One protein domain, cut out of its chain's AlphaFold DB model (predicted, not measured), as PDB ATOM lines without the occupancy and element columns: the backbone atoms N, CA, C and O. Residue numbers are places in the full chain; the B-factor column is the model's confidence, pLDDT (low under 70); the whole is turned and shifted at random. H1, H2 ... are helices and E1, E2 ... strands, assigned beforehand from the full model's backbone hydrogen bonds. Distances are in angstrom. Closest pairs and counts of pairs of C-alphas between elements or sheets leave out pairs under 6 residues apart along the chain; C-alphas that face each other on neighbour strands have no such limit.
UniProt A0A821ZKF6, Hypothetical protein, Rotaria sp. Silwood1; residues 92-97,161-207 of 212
ATOM      1  N   CYS A  92     176.919 153.276 212.404       97.31
ATOM      2  CA  CYS A  92     175.657 153.517 211.725       97.31
ATOM      3  C   CYS A  92     175.682 152.815 210.366       97.31
ATOM      4  O   CYS A  92     176.625 152.987 209.598       97.31
ATOM      5  N   HIS A  93     174.652 152.017 210.092       98.25
ATOM      6  CA  HIS A  93     174.360 151.507 208.755       98.25
ATOM      7  C   HIS A  93     173.226 152.343 208.177       98.25
ATOM      8  O   HIS A  93     172.212 152.566 208.841       98.25
ATOM      9  N   ILE A  94     173.445 152.848 206.972       97.56
ATOM     10  CA  ILE A  94     172.534 153.724 206.245       97.56
ATOM     11  C   ILE A  94     172.152 152.976 204.974       97.56
ATOM     12  O   ILE A  94     173.041 152.545 204.247       97.56
ATOM     13  N   ASP A  95     170.854 152.836 204.722       97.56
ATOM     14  CA  ASP A  95     170.279 152.143 203.566       97.56
ATOM     15  C   ASP A  95     169.150 153.014 203.002       97.56
ATOM     16  O   ASP A  95     168.253 153.441 203.737       97.56
ATOM     17  N   MET A  96     169.231 153.356 201.717       97.25
ATOM     18  CA  MET A  96     168.242 154.214 201.080       97.25
ATOM     19  C   MET A  96     166.967 153.460 200.703       97.25
ATOM     20  O   MET A  96     166.946 152.561 199.858       97.25
ATOM     21  N   ASP A  97     165.844 153.950 201.219       96.69
ATOM     22  CA  ASP A  97     164.521 153.397 200.962       96.69
ATOM     23  C   ASP A  97     164.191 153.270 199.472       96.69
ATOM     24  O   ASP A  97     163.960 154.256 198.772       96.69
ATOM     25  N   LYS A 161     172.075 158.694 186.583       97.25
ATOM     26  CA  LYS A 161     171.253 159.382 187.570       97.25
ATOM     27  C   LYS A 161     171.443 158.808 188.976       97.25
ATOM     28  O   LYS A 161     171.710 159.561 189.913       97.25
ATOM     29  N   TYR A 162     171.377 157.484 189.132       98.44
ATOM     30  CA  TYR A 162     171.525 156.846 190.447       98.44
ATOM     31  C   TYR A 162     172.913 157.079 191.059       98.44
ATOM     32  O   TYR A 162     173.016 157.350 192.253       98.44
ATOM     33  N   ARG A 163     173.985 157.039 190.255       98.44
ATOM     34  CA  ARG A 163     175.346 157.381 190.708       98.44
ATOM     35  C   ARG A 163     175.447 158.834 191.150       98.44
ATOM     36  O   ARG A 163     176.089 159.119 192.159       98.44
ATOM     37  N   THR A 164     174.811 159.743 190.417       98.19
ATOM     38  CA  THR A 164     174.814 161.172 190.740       98.19
ATOM     39  C   THR A 164     174.145 161.430 192.087       98.19
ATOM     40  O   THR A 164     174.701 162.136 192.926       98.19
ATOM     41  N   ASP A 165     172.979 160.832 192.326       97.69
ATOM     42  CA  ASP A 165     172.254 161.005 193.586       97.69
ATOM     43  C   ASP A 165     172.923 160.284 194.760       97.69
ATOM     44  O   ASP A 165     173.054 160.869 195.835       97.69
ATOM     45  N   SER A 166     173.453 159.080 194.534       98.19
ATOM     46  CA  SER A 166     174.295 158.371 195.505       98.19
ATOM     47  C   SER A 166     175.478 159.233 195.946       98.19
ATOM     48  O   SER A 166     175.684 159.442 197.137       98.19
ATOM     49  N   SER A 167     176.192 159.846 194.996       97.62
ATOM     50  CA  SER A 167     177.360 160.687 195.291       97.62
ATOM     51  C   SER A 167     177.027 161.878 196.197       97.62
ATOM     52  O   SER A 167     177.845 162.262 197.032       97.62
ATOM     53  N   LYS A 168     175.823 162.459 196.075       96.81
ATOM     54  CA  LYS A 168     175.370 163.543 196.965       96.81
ATOM     55  C   LYS A 168     175.202 163.050 198.401       96.81
ATOM     56  O   LYS A 168     175.592 163.742 199.333       96.81
ATOM     57  N   ILE A 169     174.648 161.854 198.569       95.81
ATOM     58  CA  ILE A 169     174.368 161.259 199.880       95.81
ATOM     59  C   ILE A 169     175.662 160.781 200.533       95.81
ATOM     60  O   ILE A 169     175.916 161.102 201.689       95.81
ATOM     61  N   MET A 170     176.540 160.133 199.771       97.25
ATOM     62  CA  MET A 170     177.866 159.730 200.243       97.25
ATOM     63  C   MET A 170     178.723 160.932 200.660       97.25
ATOM     64  O   MET A 170     179.450 160.857 201.647       97.25
ATOM     65  N   LYS A 171     178.590 162.075 199.974       95.88
ATOM     66  CA  LYS A 171     179.228 163.327 200.398       95.88
ATOM     67  C   LYS A 171     178.738 163.773 201.778       95.88
ATOM     68  O   LYS A 171     179.567 164.126 202.607       95.88
ATOM     69  N   ILE A 172     177.434 163.715 202.043       94.69
ATOM     70  CA  ILE A 172     176.885 164.041 203.368       94.69
ATOM     71  C   ILE A 172     177.433 163.069 204.418       94.69
ATOM     72  O   ILE A 172     177.899 163.502 205.463       94.69
ATOM     73  N   ILE A 173     177.442 161.764 204.128       95.81
ATOM     74  CA  ILE A 173     177.968 160.735 205.040       95.81
ATOM     75  C   ILE A 173     179.446 160.993 205.373       95.81
ATOM     76  O   ILE A 173     179.834 160.873 206.535       95.81
ATOM     77  N   SER A 174     180.242 161.438 204.395       95.56
ATOM     78  CA  SER A 174     181.663 161.748 204.600       95.56
ATOM     79  C   SER A 174     181.930 162.890 205.591       95.56
ATOM     80  O   SER A 174     183.013 162.954 206.160       95.56
ATOM     81  N   GLU A 175     180.946 163.757 205.856       93.38
ATOM     82  CA  GLU A 175     181.048 164.799 206.892       93.38
ATOM     83  C   GLU A 175     180.977 164.221 208.322       93.38
ATOM     84  O   GLU A 175     181.372 164.878 209.290       93.38
ATOM     85  N   TYR A 176     180.470 162.994 208.469       94.50
ATOM     86  CA  TYR A 176     180.357 162.290 209.748       94.50
ATOM     87  C   TYR A 176     181.479 161.271 209.961       94.50
ATOM     88  O   TYR A 176     181.912 161.075 211.097       94.50
ATOM     89  N   ASP A 177     181.946 160.642 208.885       96.88
ATOM     90  CA  ASP A 177     183.075 159.715 208.884       96.88
ATOM     91  C   ASP A 177     183.789 159.756 207.529       96.88
ATOM     92  O   ASP A 177     183.239 159.324 206.520       96.88
ATOM     93  N   GLU A 178     185.032 160.237 207.498       95.50
ATOM     94  CA  GLU A 178     185.849 160.289 206.277       95.50
ATOM     95  C   GLU A 178     186.247 158.893 205.761       95.50
ATOM     96  O   GLU A 178     186.582 158.746 204.585       95.50
ATOM     97  N   ASN A 179     186.200 157.866 206.619       96.88
ATOM     98  CA  ASN A 179     186.577 156.486 206.301       96.88
ATOM     99  C   ASN A 179     185.363 155.556 206.155       96.88
ATOM    100  O   ASN A 179     185.510 154.337 206.286       96.88
ATOM    101  N   TYR A 180     184.177 156.113 205.889       97.38
ATOM    102  CA  TYR A 180     182.966 155.323 205.692       97.38
ATOM    103  C   TYR A 180     183.159 154.251 204.601       97.38
ATOM    104  O   TYR A 180     183.865 154.438 203.604       97.38
ATOM    105  N   GLY A 181     182.500 153.107 204.770       97.19
ATOM    106  CA  GLY A 181     182.459 152.042 203.773       97.19
ATOM    107  C   GLY A 181     181.180 152.112 202.947       97.19
ATOM    108  O   GLY A 181     180.096 152.035 203.512       97.19
ATOM    109  N   SER A 182     181.282 152.201 201.619       95.62
ATOM    110  CA  SER A 182     180.125 152.123 200.709       95.62
ATOM    111  C   SER A 182     179.863 150.679 200.275       95.62
ATOM    112  O   SER A 182     180.778 149.978 199.833       95.62
ATOM    113  N   CYS A 183     178.605 150.245 200.320       93.56
ATOM    114  CA  CYS A 183     178.151 148.939 199.848       93.56
ATOM    115  C   CYS A 183     177.126 149.118 198.719       93.56
ATOM    116  O   CYS A 183     175.924 149.096 198.930       93.56
ATOM    117  N   GLY A 184     177.607 149.294 197.487       93.94
ATOM    118  CA  GLY A 184     176.735 149.632 196.358       93.94
ATOM    119  C   GLY A 184     176.474 151.135 196.267       93.94
ATOM    120  O   GLY A 184     177.324 151.925 196.674       93.94
ATOM    121  N   LEU A 185     175.343 151.523 195.668       97.06
ATOM    122  CA  LEU A 185     174.974 152.935 195.499       97.06
ATOM    123  C   LEU A 185     174.112 153.458 196.655       97.06
ATOM    124  O   LEU A 185     174.067 154.668 196.860       97.06
ATOM    125  N   ASP A 186     173.436 152.569 197.376       97.81
ATOM    126  CA  ASP A 186     172.412 152.881 198.370       97.81
ATOM    127  C   ASP A 186     172.742 152.572 199.816       97.81
ATOM    128  O   ASP A 186     172.045 153.081 200.692       97.81
ATOM    129  N   GLU A 187     173.819 151.839 200.077       98.06
ATOM    130  CA  GLU A 187     174.190 151.485 201.439       98.06
ATOM    131  C   GLU A 187     175.573 152.005 201.828       98.06
ATOM    132  O   GLU A 187     176.514 152.010 201.027       98.06
ATOM    133  N   ALA A 188     175.708 152.394 203.094       98.06
ATOM    134  CA  ALA A 188     176.974 152.785 203.691       98.06
ATOM    135  C   ALA A 188     177.058 152.405 205.175       98.06
ATOM    136  O   ALA A 188     176.060 152.384 205.894       98.06
ATOM    137  N   PHE A 189     178.278 152.162 205.641       98.12
ATOM    138  CA  PHE A 189     178.629 151.996 207.047       98.12
ATOM    139  C   PHE A 189     179.537 153.147 207.468       98.12
ATOM    140  O   PHE A 189     180.561 153.378 206.830       98.12
ATOM    141  N   ALA A 190     179.184 153.836 208.547       97.94
ATOM    142  CA  ALA A 190     179.961 154.940 209.098       97.94
ATOM    143  C   ALA A 190     180.239 154.713 210.586       97.94
ATOM    144  O   ALA A 190     179.362 154.277 211.339       97.94
ATOM    145  N   ASP A 191     181.452 155.030 211.023       97.94
ATOM    146  CA  ASP A 191     181.836 155.033 212.428       97.94
ATOM    147  C   ASP A 191     181.648 156.428 213.035       97.94
ATOM    148  O   ASP A 191     182.497 157.316 212.952       97.94
ATOM    149  N   LEU A 192     180.513 156.620 213.704       97.12
ATOM    150  CA  LEU A 192     180.119 157.903 214.278       97.12
ATOM    151  C   LEU A 192     180.780 158.189 215.630       97.12
ATOM    152  O   LEU A 192     180.494 159.219 216.244       97.12
ATOM    153  N   THR A 193     181.647 157.303 216.128       97.38
ATOM    154  CA  THR A 193     182.204 157.396 217.488       97.38
ATOM    155  C   THR A 193     182.888 158.738 217.724       97.38
ATOM    156  O   THR A 193     182.570 159.438 218.687       97.38
ATOM    157  N   ASN A 194     183.799 159.126 216.829       95.38
ATOM    158  CA  ASN A 194     184.565 160.365 216.968       95.38
ATOM    159  C   ASN A 194     183.673 161.593 216.768       95.38
ATOM    160  O   ASN A 194     183.715 162.521 217.579       95.38
ATOM    161  N   HIS A 195     182.819 161.566 215.740       94.31
ATOM    162  CA  HIS A 195     181.876 162.646 215.460       94.31
ATOM    163  C   HIS A 195     180.982 162.934 216.672       94.31
ATOM    164  O   HIS A 195     180.820 164.087 217.064       94.31
ATOM    165  N   LEU A 196     180.444 161.900 217.323       94.50
ATOM    166  CA  LEU A 196     179.570 162.059 218.485       94.50
ATOM    167  C   LEU A 196     180.300 162.600 219.720       94.50
ATOM    168  O   LEU A 196     179.691 163.344 220.489       94.50
ATOM    169  N   GLN A 197     181.582 162.276 219.926       94.69
ATOM    170  CA  GLN A 197     182.356 162.881 221.020       94.69
ATOM    171  C   GLN A 197     182.617 164.367 220.771       94.69
ATOM    172  O   GLN A 197     182.418 165.172 221.679       94.69
ATOM    173  N   ILE A 198     182.978 164.742 219.539       92.81
ATOM    174  CA  ILE A 198     183.140 166.149 219.148       92.81
ATOM    175  C   ILE A 198     181.802 166.884 219.293       92.81
ATOM    176  O   ILE A 198     181.735 167.938 219.912       92.81
ATOM    177  N   ARG A 199     180.697 166.303 218.812       92.00
ATOM    178  CA  ARG A 199     179.370 166.938 218.832       92.00
ATOM    179  C   ARG A 199     178.885 167.314 220.238       92.00
ATOM    180  O   ARG A 199     178.125 168.273 220.377       92.00
ATOM    181  N   LYS A 200     179.323 166.601 221.282       92.69
ATOM    182  CA  LYS A 200     179.007 166.930 222.685       92.69
ATOM    183  C   LYS A 200     179.653 168.232 223.160       92.69
ATOM    184  O   LYS A 200     179.098 168.862 224.053       92.69
ATOM    185  N   THR A 201     180.797 168.622 222.596       93.94
ATOM    186  CA  THR A 201     181.500 169.861 222.972       93.94
ATOM    187  C   THR A 201     181.002 171.079 222.194       93.94
ATOM    188  O   THR A 201     181.273 172.208 222.595       93.94
ATOM    189  N   LEU A 202     180.250 170.860 221.111       91.00
ATOM    190  CA  LEU A 202     179.669 171.917 220.287       91.00
ATOM    191  C   LEU A 202     178.417 172.518 220.940       91.00
ATOM    192  O   LEU A 202     177.543 171.788 221.431       91.00
ATOM    193  N   SER A 203     178.305 173.848 220.871       89.38
ATOM    194  CA  SER A 203     177.058 174.573 221.154       89.38
ATOM    195  C   SER A 203     175.958 174.206 220.152       89.38
ATOM    196  O   SER A 203     176.240 173.645 219.091       89.38
ATOM    197  N   GLU A 204     174.696 174.516 220.460       83.75
ATOM    198  CA  GLU A 204     173.579 174.231 219.546       83.75
ATOM    199  C   GLU A 204     173.757 174.884 218.172       83.75
ATOM    200  O   GLU A 204     173.538 174.219 217.165       83.75
ATOM    201  N   GLU A 205     174.251 176.122 218.115       83.69
ATOM    202  CA  GLU A 205     174.504 176.842 216.858       83.69
ATOM    203  C   GLU A 205     175.616 176.203 216.010       83.69
ATOM    204  O   GLU A 205     175.609 176.296 214.785       83.69
ATOM    205  N   GLN A 206     176.578 175.539 216.656       83.12
ATOM    206  CA  GLN A 206     177.709 174.883 215.991       83.12
ATOM    207  C   GLN A 206     177.390 173.458 215.536       83.12
ATOM    208  O   GLN A 206     178.163 172.863 214.781       83.12
ATOM    209  N   ARG A 207     176.287 172.873 216.008       82.31
ATOM    210  CA  ARG A 207     175.874 171.542 215.572       82.31
ATOM    211  C   ARG A 207     175.357 171.638 214.144       82.31
ATOM    212  O   ARG A 207     174.424 172.376 213.855       82.31
TER     213      ARG A 207
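What this domain is: This is residues 92 to 97 and 161 to 207 of the 212 residues of the protein "Hypothetical protein" of Rotaria sp. Silwood1 (UniProt A0A821ZKF6). A small antiparallel sheet of three short strands has one long helix, H1, over one face, running along its strands. From the end of the inner strand E3 the chain passes at once into a second helix, H2, which leads away from the sheet and makes an arm at one end of an elongated outline, with residues 200 to 206 standing free. The printed part has 53 residues with two named helices and three named strands, in the order E1, H1, E2, E3, H2, and the sheet runs E1, E3, E2. The class is mixed, helices and strands. The whole is loose, with a radius of gyration of the C-alphas of 12.6 A, and the C-alphas span 37 by 20 by 19 A.

Where its parts are: The longest strand of the sheet is E3, residues 187 to 191, 13.8 A from first to last C-alpha. Its neighbours are E1, residues 92 to 95, 9.9 A long, and E2, residues 181 to 183, 6.6 A long. E1 begins at C-alpha 92, at (175.657, 153.517, 211.725). H1 holds residues 161 to 174 and is 20.1 A long, beginning at C-alpha 161, at (171.253, 159.382, 187.570). H2 holds residues 193 to 201, is 13.6 A long and ends at C-alpha 201, at (181.500, 169.861, 222.972).

How they stand to each other: E3 is the inner strand, and E1 and E2 are the edge strands. E1 and E3 are antiparallel, at 168 degrees between their directions, with N 92 and O 190 2.8 A apart and N 188 and O 94 2.9 A apart, both within hydrogen-bond range. E2 and E3 form a hairpin, antiparallel at 162 degrees, with N 181 and O 189 within hydrogen-bond range at 2.8 A. H1 is on the sheet, at a height over the sheet of 9.9 A. It lies over E3 and runs along the strands, at 8 degrees to E3 on the local plane. The closest C-alphas of H1 and E3 are those of Ile 173 and Ala 190, 7.3 A apart. H2 is not on the sheet, and H2 is apart from H1, E1 and E2. In H1 every O i to N i+4 pair is within hydrogen-bond range; in H2 4 of 5 are.

The domain as a whole: The two C-alphas farthest apart are those of Lys 161 and Thr 201, 38.3 A. Residues 98 to 160 are cut out and not printed, and C-alphas 97 and 161 are 16.1 A apart across the cut, which lies in the link from E1 to H1. Of the links that are printed whole, E2 to E3 and E3 to H2 are tight, and H1 to E2 is short. The mean pLDDT of the printed part is 95.1, and no printed residue is under 70.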